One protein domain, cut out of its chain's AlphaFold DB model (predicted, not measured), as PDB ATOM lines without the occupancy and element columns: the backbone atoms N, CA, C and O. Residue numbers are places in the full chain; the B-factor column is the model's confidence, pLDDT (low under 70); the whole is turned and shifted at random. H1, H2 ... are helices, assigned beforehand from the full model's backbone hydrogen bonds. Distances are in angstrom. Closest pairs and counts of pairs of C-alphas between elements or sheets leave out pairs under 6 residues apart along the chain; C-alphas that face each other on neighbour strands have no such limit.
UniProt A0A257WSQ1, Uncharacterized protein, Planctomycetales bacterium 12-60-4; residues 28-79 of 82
ATOM      1  N   LEU A  28     -25.959  11.937  -2.489       89.62
ATOM      2  CA  LEU A  28     -27.270  12.041  -1.837       89.62
ATOM      3  C   LEU A  28     -28.380  11.202  -2.493       89.62
ATOM      4  O   LEU A  28     -29.084  10.485  -1.782       89.62
ATOM      5  N   PRO A  29     -28.538  11.210  -3.832       92.00
ATOM      6  CA  PRO A  29     -29.549  10.382  -4.472       92.00
ATOM      7  C   PRO A  29     -29.310   8.879  -4.287       92.00
ATOM      8  O   PRO A  29     -30.281   8.130  -4.349       92.00
ATOM      9  N   GLN A  30     -28.058   8.431  -4.085       92.19
ATOM     10  CA  GLN A  30     -27.756   7.023  -3.792       92.19
ATOM     11  C   GLN A  30     -28.305   6.640  -2.436       92.19
ATOM     12  O   GLN A  30     -29.132   5.750  -2.347       92.19
ATOM     13  N   LEU A  31     -27.885   7.366  -1.403       93.06
ATOM     14  CA  LEU A  31     -28.170   7.022  -0.015       93.06
ATOM     15  C   LEU A  31     -29.687   6.982   0.231       93.06
ATOM     16  O   LEU A  31     -30.204   6.084   0.888       93.06
ATOM     17  N   ILE A  32     -30.433   7.903  -0.390       93.12
ATOM     18  CA  ILE A  32     -31.902   7.921  -0.334       93.12
ATOM     19  C   ILE A  32     -32.528   6.785  -1.164       93.12
ATOM     20  O   ILE A  32     -33.564   6.219  -0.795       93.12
ATOM     21  N   ALA A  33     -31.961   6.472  -2.333       92.88
ATOM     22  CA  ALA A  33     -32.452   5.369  -3.157       92.88
ATOM     23  C   ALA A  33     -32.266   4.019  -2.455       92.88
ATOM     24  O   ALA A  33     -33.150   3.171  -2.568       92.88
ATOM     25  N   ASP A  34     -31.172   3.885  -1.712       92.38
ATOM     26  CA  ASP A  34     -30.744   2.695  -0.982       92.38
ATOM     27  C   ASP A  34     -31.472   2.551   0.363       92.38
ATOM     28  O   ASP A  34     -31.451   1.483   0.965       92.38
ATOM     29  N   GLY A  35     -32.187   3.595   0.794       91.25
ATOM     30  CA  GLY A  35     -32.941   3.607   2.046       91.25
ATOM     31  C   GLY A  35     -32.074   3.858   3.281       91.25
ATOM     32  O   GLY A  35     -32.578   3.746   4.393       91.25
ATOM     33  N   GLU A  36     -30.804   4.220   3.092       93.31
ATOM     34  CA  GLU A  36     -29.867   4.523   4.178       93.31
ATOM     35  C   GLU A  36     -30.243   5.812   4.911       93.31
ATOM     36  O   GLU A  36     -30.074   5.912   6.124       93.31
ATOM     37  N   ILE A  37     -30.785   6.794   4.180       92.12
ATOM     38  CA  ILE A  37     -31.245   8.065   4.747       92.12
ATOM     39  C   ILE A  37     -32.655   8.428   4.259       92.12
ATOM     40  O   ILE A  37     -33.028   8.110   3.120       92.12
ATOM     41  N   PRO A  38     -33.454   9.126   5.087       91.69
ATOM     42  CA  PRO A  38     -34.765   9.610   4.682       91.69
ATOM     43  C   PRO A  38     -34.664  10.714   3.622       91.69
ATOM     44  O   PRO A  38     -33.643  11.382   3.458       91.69
ATOM     45  N   PHE A  39     -35.765  10.936   2.901       91.06
ATOM     46  CA  PHE A  39     -35.844  12.021   1.927       91.06
ATOM     47  C   PHE A  39     -35.870  13.386   2.650       91.06
ATOM     48  O   PHE A  39     -36.754  13.595   3.485       91.06
ATOM     49  N   PRO A  40     -34.966  14.330   2.329       88.50
ATOM     50  CA  PRO A  40     -34.874  15.601   3.044       88.50
ATOM     51  C   PRO A  40     -36.073  16.507   2.730       88.50
ATOM     52  O   PRO A  40     -36.332  16.854   1.570       88.50
ATOM     53  N   MET A  41     -36.818  16.887   3.770       87.62
ATOM     54  CA  MET A  41     -38.024  17.724   3.667       87.62
ATOM     55  C   MET A  41     -37.765  19.203   3.960       87.62
ATOM     56  O   MET A  41     -38.554  20.044   3.541       87.62
ATOM     57  N   ASP A  42     -36.657  19.508   4.615       88.88
ATOM     58  CA  ASP A  42     -36.156  20.820   5.026       88.88
ATOM     59  C   ASP A  42     -35.549  21.649   3.875       88.88
ATOM     60  O   ASP A  42     -35.315  22.846   4.016       88.88
ATOM     61  N   ARG A  43     -35.348  21.046   2.698       81.62
ATOM     62  CA  ARG A  43     -34.768  21.714   1.520       81.62
ATOM     63  C   ARG A  43     -35.772  22.517   0.694       81.62
ATOM     64  O   ARG A  43     -36.981  22.256   0.683       81.62
ATOM     65  N   GLN A  44     -35.249  23.443  -0.114       89.69
ATOM     66  CA  GLN A  44     -36.052  24.220  -1.061       89.69
ATOM     67  C   GLN A  44     -36.841  23.308  -2.015       89.69
ATOM     68  O   GLN A  44     -36.381  22.243  -2.432       89.69
ATOM     69  N   ILE A  45     -38.045  23.734  -2.416       88.25
ATOM     70  CA  ILE A  45     -38.946  22.938  -3.276       88.25
ATOM     71  C   ILE A  45     -38.260  22.505  -4.582       88.25
ATOM     72  O   ILE A  45     -38.419  21.360  -5.005       88.25
ATOM     73  N   GLN A  46     -37.492  23.396  -5.217       89.38
ATOM     74  CA  GLN A  46     -36.824  23.096  -6.489       89.38
ATOM     75  C   GLN A  46     -35.724  22.042  -6.331       89.38
ATOM     76  O   GLN A  46     -35.629  21.119  -7.141       89.38
ATOM     77  N   GLU A  47     -34.939  22.128  -5.258       88.06
ATOM     78  CA  GLU A  47     -33.917  21.132  -4.934       88.06
ATOM     79  C   GLU A  47     -34.541  19.774  -4.635       88.06
ATOM     80  O   GLU A  47     -34.111  18.768  -5.197       88.06
ATOM     81  N   ARG A  48     -35.617  19.743  -3.837       91.62
ATOM     82  CA  ARG A  48     -36.369  18.511  -3.561       91.62
ATOM     83  C   ARG A  48     -36.903  17.883  -4.843       91.62
ATOM     84  O   ARG A  48     -36.793  16.675  -5.020       91.62
ATOM     85  N   ARG A  49     -37.431  18.675  -5.781       92.25
ATOM     86  CA  ARG A  49     -37.886  18.155  -7.083       92.25
ATOM     87  C   ARG A  49     -36.743  17.533  -7.883       92.25
ATOM     88  O   ARG A  49     -36.894  16.410  -8.357       92.25
ATOM     89  N   ARG A  50     -35.606  18.224  -8.001       90.81
ATOM     90  CA  ARG A  50     -34.417  17.699  -8.699       90.81
ATOM     91  C   ARG A  50     -33.919  16.410  -8.047       90.81
ATOM     92  O   ARG A  50     -33.725  15.410  -8.732       90.81
ATOM     93  N   LEU A  51     -33.800  16.402  -6.722       91.88
ATOM     94  CA  LEU A  51     -33.377  15.238  -5.951       91.88
ATOM     95  C   LEU A  51     -34.342  14.058  -6.120       91.88
ATOM     96  O   LEU A  51     -33.902  12.935  -6.350       91.88
ATOM     97  N   ALA A  52     -35.654  14.301  -6.093       93.38
ATOM     98  CA  ALA A  52     -36.662  13.266  -6.312       93.38
ATOM     99  C   ALA A  52     -36.546  12.615  -7.699       93.38
ATOM    100  O   ALA A  52     -36.709  11.400  -7.814       93.38
ATOM    101  N   VAL A  53     -36.242  13.392  -8.745       95.25
ATOM    102  CA  VAL A  53     -35.995  12.851 -10.093       95.25
ATOM    103  C   VAL A  53     -34.780  11.923 -10.085       95.25
ATOM    104  O   VAL A  53     -34.883  10.789 -10.554       95.25
ATOM    105  N   LEU A  54     -33.667  12.356  -9.488       94.44
ATOM    106  CA  LEU A  54     -32.442  11.554  -9.409       94.44
ATOM    107  C   LEU A  54     -32.647  10.260  -8.606       94.44
ATOM    108  O   LEU A  54     -32.236   9.187  -9.047       94.44
ATOM    109  N   VAL A  55     -33.337  10.331  -7.464       94.81
ATOM    110  CA  VAL A  55     -33.661   9.155  -6.637       94.81
ATOM    111  C   VAL A  55     -34.521   8.159  -7.415       94.81
ATOM    112  O   VAL A  55     -34.233   6.962  -7.413       94.81
ATOM    113  N   ARG A  56     -35.554   8.628  -8.132       96.38
ATOM    114  CA  ARG A  56     -36.396   7.758  -8.974       96.38
ATOM    115  C   ARG A  56     -35.587   7.079 -10.073       96.38
ATOM    116  O   ARG A  56     -35.765   5.883 -10.292       96.38
ATOM    117  N   GLN A  57     -34.703   7.817 -10.741       95.81
ATOM    118  CA  GLN A  57     -33.849   7.265 -11.791       95.81
ATOM    119  C   GLN A  57     -32.943   6.155 -11.247       95.81
ATOM    120  O   GLN A  57     -32.864   5.090 -11.855       95.81
ATOM    121  N   ARG A  58     -32.332   6.351 -10.072       94.50
ATOM    122  CA  ARG A  58     -31.485   5.325  -9.444       94.50
ATOM    123  C   ARG A  58     -32.262   4.088  -9.019       94.50
ATOM    124  O   ARG A  58     -31.829   2.979  -9.312       94.50
ATOM    125  N   ARG A  59     -33.430   4.261  -8.393       95.44
ATOM    126  CA  ARG A  59     -34.301   3.129  -8.030       95.44
ATOM    127  C   ARG A  59     -34.722   2.328  -9.258       95.44
ATOM    128  O   ARG A  59     -34.679   1.103  -9.230       95.44
ATOM    129  N   ARG A  60     -35.077   3.016 -10.349       97.19
ATOM    130  CA  ARG A  60     -35.404   2.367 -11.621       97.19
ATOM    131  C   ARG A  60     -34.215   1.582 -12.170       97.19
ATOM    132  O   ARG A  60     -34.406   0.434 -12.548       97.19
ATOM    133  N   GLN A  61     -33.022   2.178 -12.206       95.25
ATOM    134  CA  GLN A  61     -31.832   1.499 -12.722       95.25
ATOM    135  C   GLN A  61     -31.534   0.223 -11.932       95.25
ATOM    136  O   GLN A  61     -31.409  -0.839 -12.524       95.25
ATOM    137  N   ARG A  62     -31.552   0.296 -10.596       93.50
ATOM    138  CA  ARG A  62     -31.348  -0.878  -9.738       93.50
ATOM    139  C   ARG A  62     -32.371  -1.981  -9.980       93.50
ATOM    140  O   ARG A  62     -32.012  -3.152 -10.006       93.50
ATOM    141  N   LEU A  63     -33.640  -1.615 -10.160       96.12
ATOM    142  CA  LEU A  63     -34.690  -2.582 -10.466       96.12
ATOM    143  C   LEU A  63     -34.451  -3.252 -11.826       96.12
ATOM    144  O   LEU A  63     -34.614  -4.462 -11.936       96.12
ATOM    145  N   ILE A  64     -34.025  -2.491 -12.835       97.38
ATOM    146  CA  ILE A  64     -33.654  -3.037 -14.148       97.38
ATOM    147  C   ILE A  64     -32.463  -3.990 -14.019       97.38
ATOM    148  O   ILE A  64     -32.540  -5.104 -14.525       97.38
ATOM    149  N   ASP A  65     -31.404  -3.591 -13.315       96.31
ATOM    150  CA  ASP A  65     -30.201  -4.413 -13.142       96.31
ATOM    151  C   ASP A  65     -30.526  -5.720 -12.406       96.31
ATOM    152  O   ASP A  65     -30.096  -6.798 -12.816       96.31
ATOM    153  N   TYR A  66     -31.344  -5.641 -11.354       96.44
ATOM    154  CA  TYR A  66     -31.827  -6.810 -10.626       96.44
ATOM    155  C   TYR A  66     -32.640  -7.747 -11.526       96.44
ATOM    156  O   TYR A  66     -32.395  -8.953 -11.546       96.44
ATOM    157  N   LEU A  67     -33.584  -7.209 -12.305       97.12
ATOM    158  CA  LEU A  67     -34.373  -8.010 -13.241       97.12
ATOM    159  C   LEU A  67     -33.491  -8.660 -14.311       97.12
ATOM    160  O   LEU A  67     -33.658  -9.844 -14.590       97.12
ATOM    161  N   ALA A  68     -32.526  -7.927 -14.869       97.00
ATOM    162  CA  ALA A  68     -31.584  -8.458 -15.848       97.00
ATOM    163  C   ALA A  68     -30.770  -9.626 -15.273       97.00
ATOM    164  O   ALA A  68     -30.638 -10.662 -15.924       97.00
ATOM    165  N   GLN A  69     -30.285  -9.503 -14.033       97.06
ATOM    166  CA  GLN A  69     -29.582 -10.587 -13.343       97.06
ATOM    167  C   GLN A  69     -30.476 -11.809 -13.118       97.06
ATOM    168  O   GLN A  69     -30.018 -12.935 -13.306       97.06
ATOM    169  N   GLN A  70     -31.742 -11.613 -12.742       97.44
ATOM    170  CA  GLN A  70     -32.669 -12.727 -12.535       97.44
ATOM    171  C   GLN A  70     -33.020 -13.442 -13.841       97.44
ATOM    172  O   GLN A  70     -33.051 -14.669 -13.870       97.44
ATOM    173  N   ILE A  71     -33.202 -12.697 -14.934       95.38
ATOM    174  CA  ILE A  71     -33.409 -13.274 -16.267       95.38
ATOM    175  C   ILE A  71     -32.177 -14.081 -16.696       95.38
ATOM    176  O   ILE A  71     -32.315 -15.223 -17.121       95.38
ATOM    177  N   ALA A  72     -30.971 -13.523 -16.541       95.31
ATOM    178  CA  ALA A  72     -29.733 -14.216 -16.895       95.31
ATOM    179  C   ALA A  72     -29.556 -15.525 -16.109       95.31
ATOM    180  O   ALA A  72     -29.189 -16.546 -16.682       95.31
ATOM    181  N   ARG A  73     -29.861 -15.513 -14.805       94.19
ATOM    182  CA  ARG A  73     -29.818 -16.713 -13.957       94.19
ATOM    183  C   ARG A  73     -30.821 -17.776 -14.393       94.19
ATOM    184  O   ARG A  73     -30.452 -18.941 -14.423       94.19
ATOM    185  N   ALA A  74     -32.049 -17.383 -14.731       94.19
ATOM    186  CA  ALA A  74     -33.072 -18.316 -15.197       94.19
ATOM    187  C   ALA A  74     -32.650 -19.008 -16.503       94.19
ATOM    188  O   ALA A  74     -32.653 -20.230 -16.573       94.19
ATOM    189  N   ILE A  75     -32.169 -18.238 -17.486       93.38
ATOM    190  CA  ILE A  75     -31.698 -18.779 -18.772       93.38
ATOM    191  C   ILE A  75     -30.537 -19.766 -18.580       93.38
ATOM    192  O   ILE A  75     -30.488 -20.790 -19.253       93.38
ATOM    193  N   LEU A  76     -29.598 -19.463 -17.679       92.38
ATOM    194  CA  LEU A  76     -28.472 -20.358 -17.391       92.38
ATOM    195  C   LEU A  76     -28.916 -21.636 -16.666       92.38
ATOM    196  O   LEU A  76     -28.398 -22.703 -16.971       92.38
ATOM    197  N   ALA A  77     -29.873 -21.541 -15.738       85.06
ATOM    198  CA  ALA A  77     -30.401 -22.701 -15.019       85.06
ATOM    199  C   ALA A  77     -31.184 -23.658 -15.936       85.06
ATOM    200  O   ALA A  77     -31.090 -24.869 -15.765       85.06
ATOM    201  N   ASP A  78     -31.898 -23.126 -16.930       77.62
ATOM    202  CA  ASP A  78     -32.636 -23.921 -17.924       77.62
ATOM    203  C   ASP A  78     -31.717 -24.595 -18.969       77.62
ATOM    204  O   ASP A  78     -32.173 -25.423 -19.758       77.62
ATOM    205  N   GLY A  79     -30.429 -24.231 -19.008       66.25
ATOM    206  CA  GLY A  79     -29.448 -24.698 -19.992       66.25
ATOM    207  C   GLY A  79     -28.523 -25.831 -19.533       66.25
ATOM    208  O   GLY A  79     -27.714 -26.283 -20.342       66.25
TER     209      GLY A  79
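What this domain is: This is residues 28 to 79 of the 82 residues of an uncharacterized protein of Planctomycetales bacterium 12-60-4 (UniProt A0A257WSQ1). One long straight helix, H2, makes the length of this rod, and the short helix H1 packs on its first half, joined to it by a link that folds back to where H2 begins. Residues 63 to 79, of which 63 to 77 belong to H2, stand free and stick out as a bare arm. The printed part has 52 residues with two named helices, H1 then H2, and no named strand: all helix. It is extended, with a radius of gyration of the C-alphas of 15.6 A, and spans 53 by 18 by 10 A.

Where its parts are: Find C-alpha 28 at (-27.270, 12.041, -1.837); from there H1, residues 28 to 34, runs 10.0 A. Next find C-alpha 45 at (-38.946, 22.938, -3.276), where H2, residues 45 to 77, begins; it runs 47.9 A to C-alpha 77 at (-30.401, -22.701, -15.019).

How they stand to each other: Look at Pro 29 and Val 55: their C-alphas, 4.8 A apart, are the closest of H1 and H2, which touch. H2 touches H1 with residues 51 to 59 alone. The two run the same way at a steep tilt of 41 degrees. In both helices every O i to N i+4 pair is within hydrogen-bond range.

The domain as a whole: The C-alphas of Gln 44 and Gly 79, the two farthest apart, are 52.9 A from each other. The printed part has no cut, and the link from H1 to H2, 10 residues, is short. Confidence is low, under 70, at residue 79.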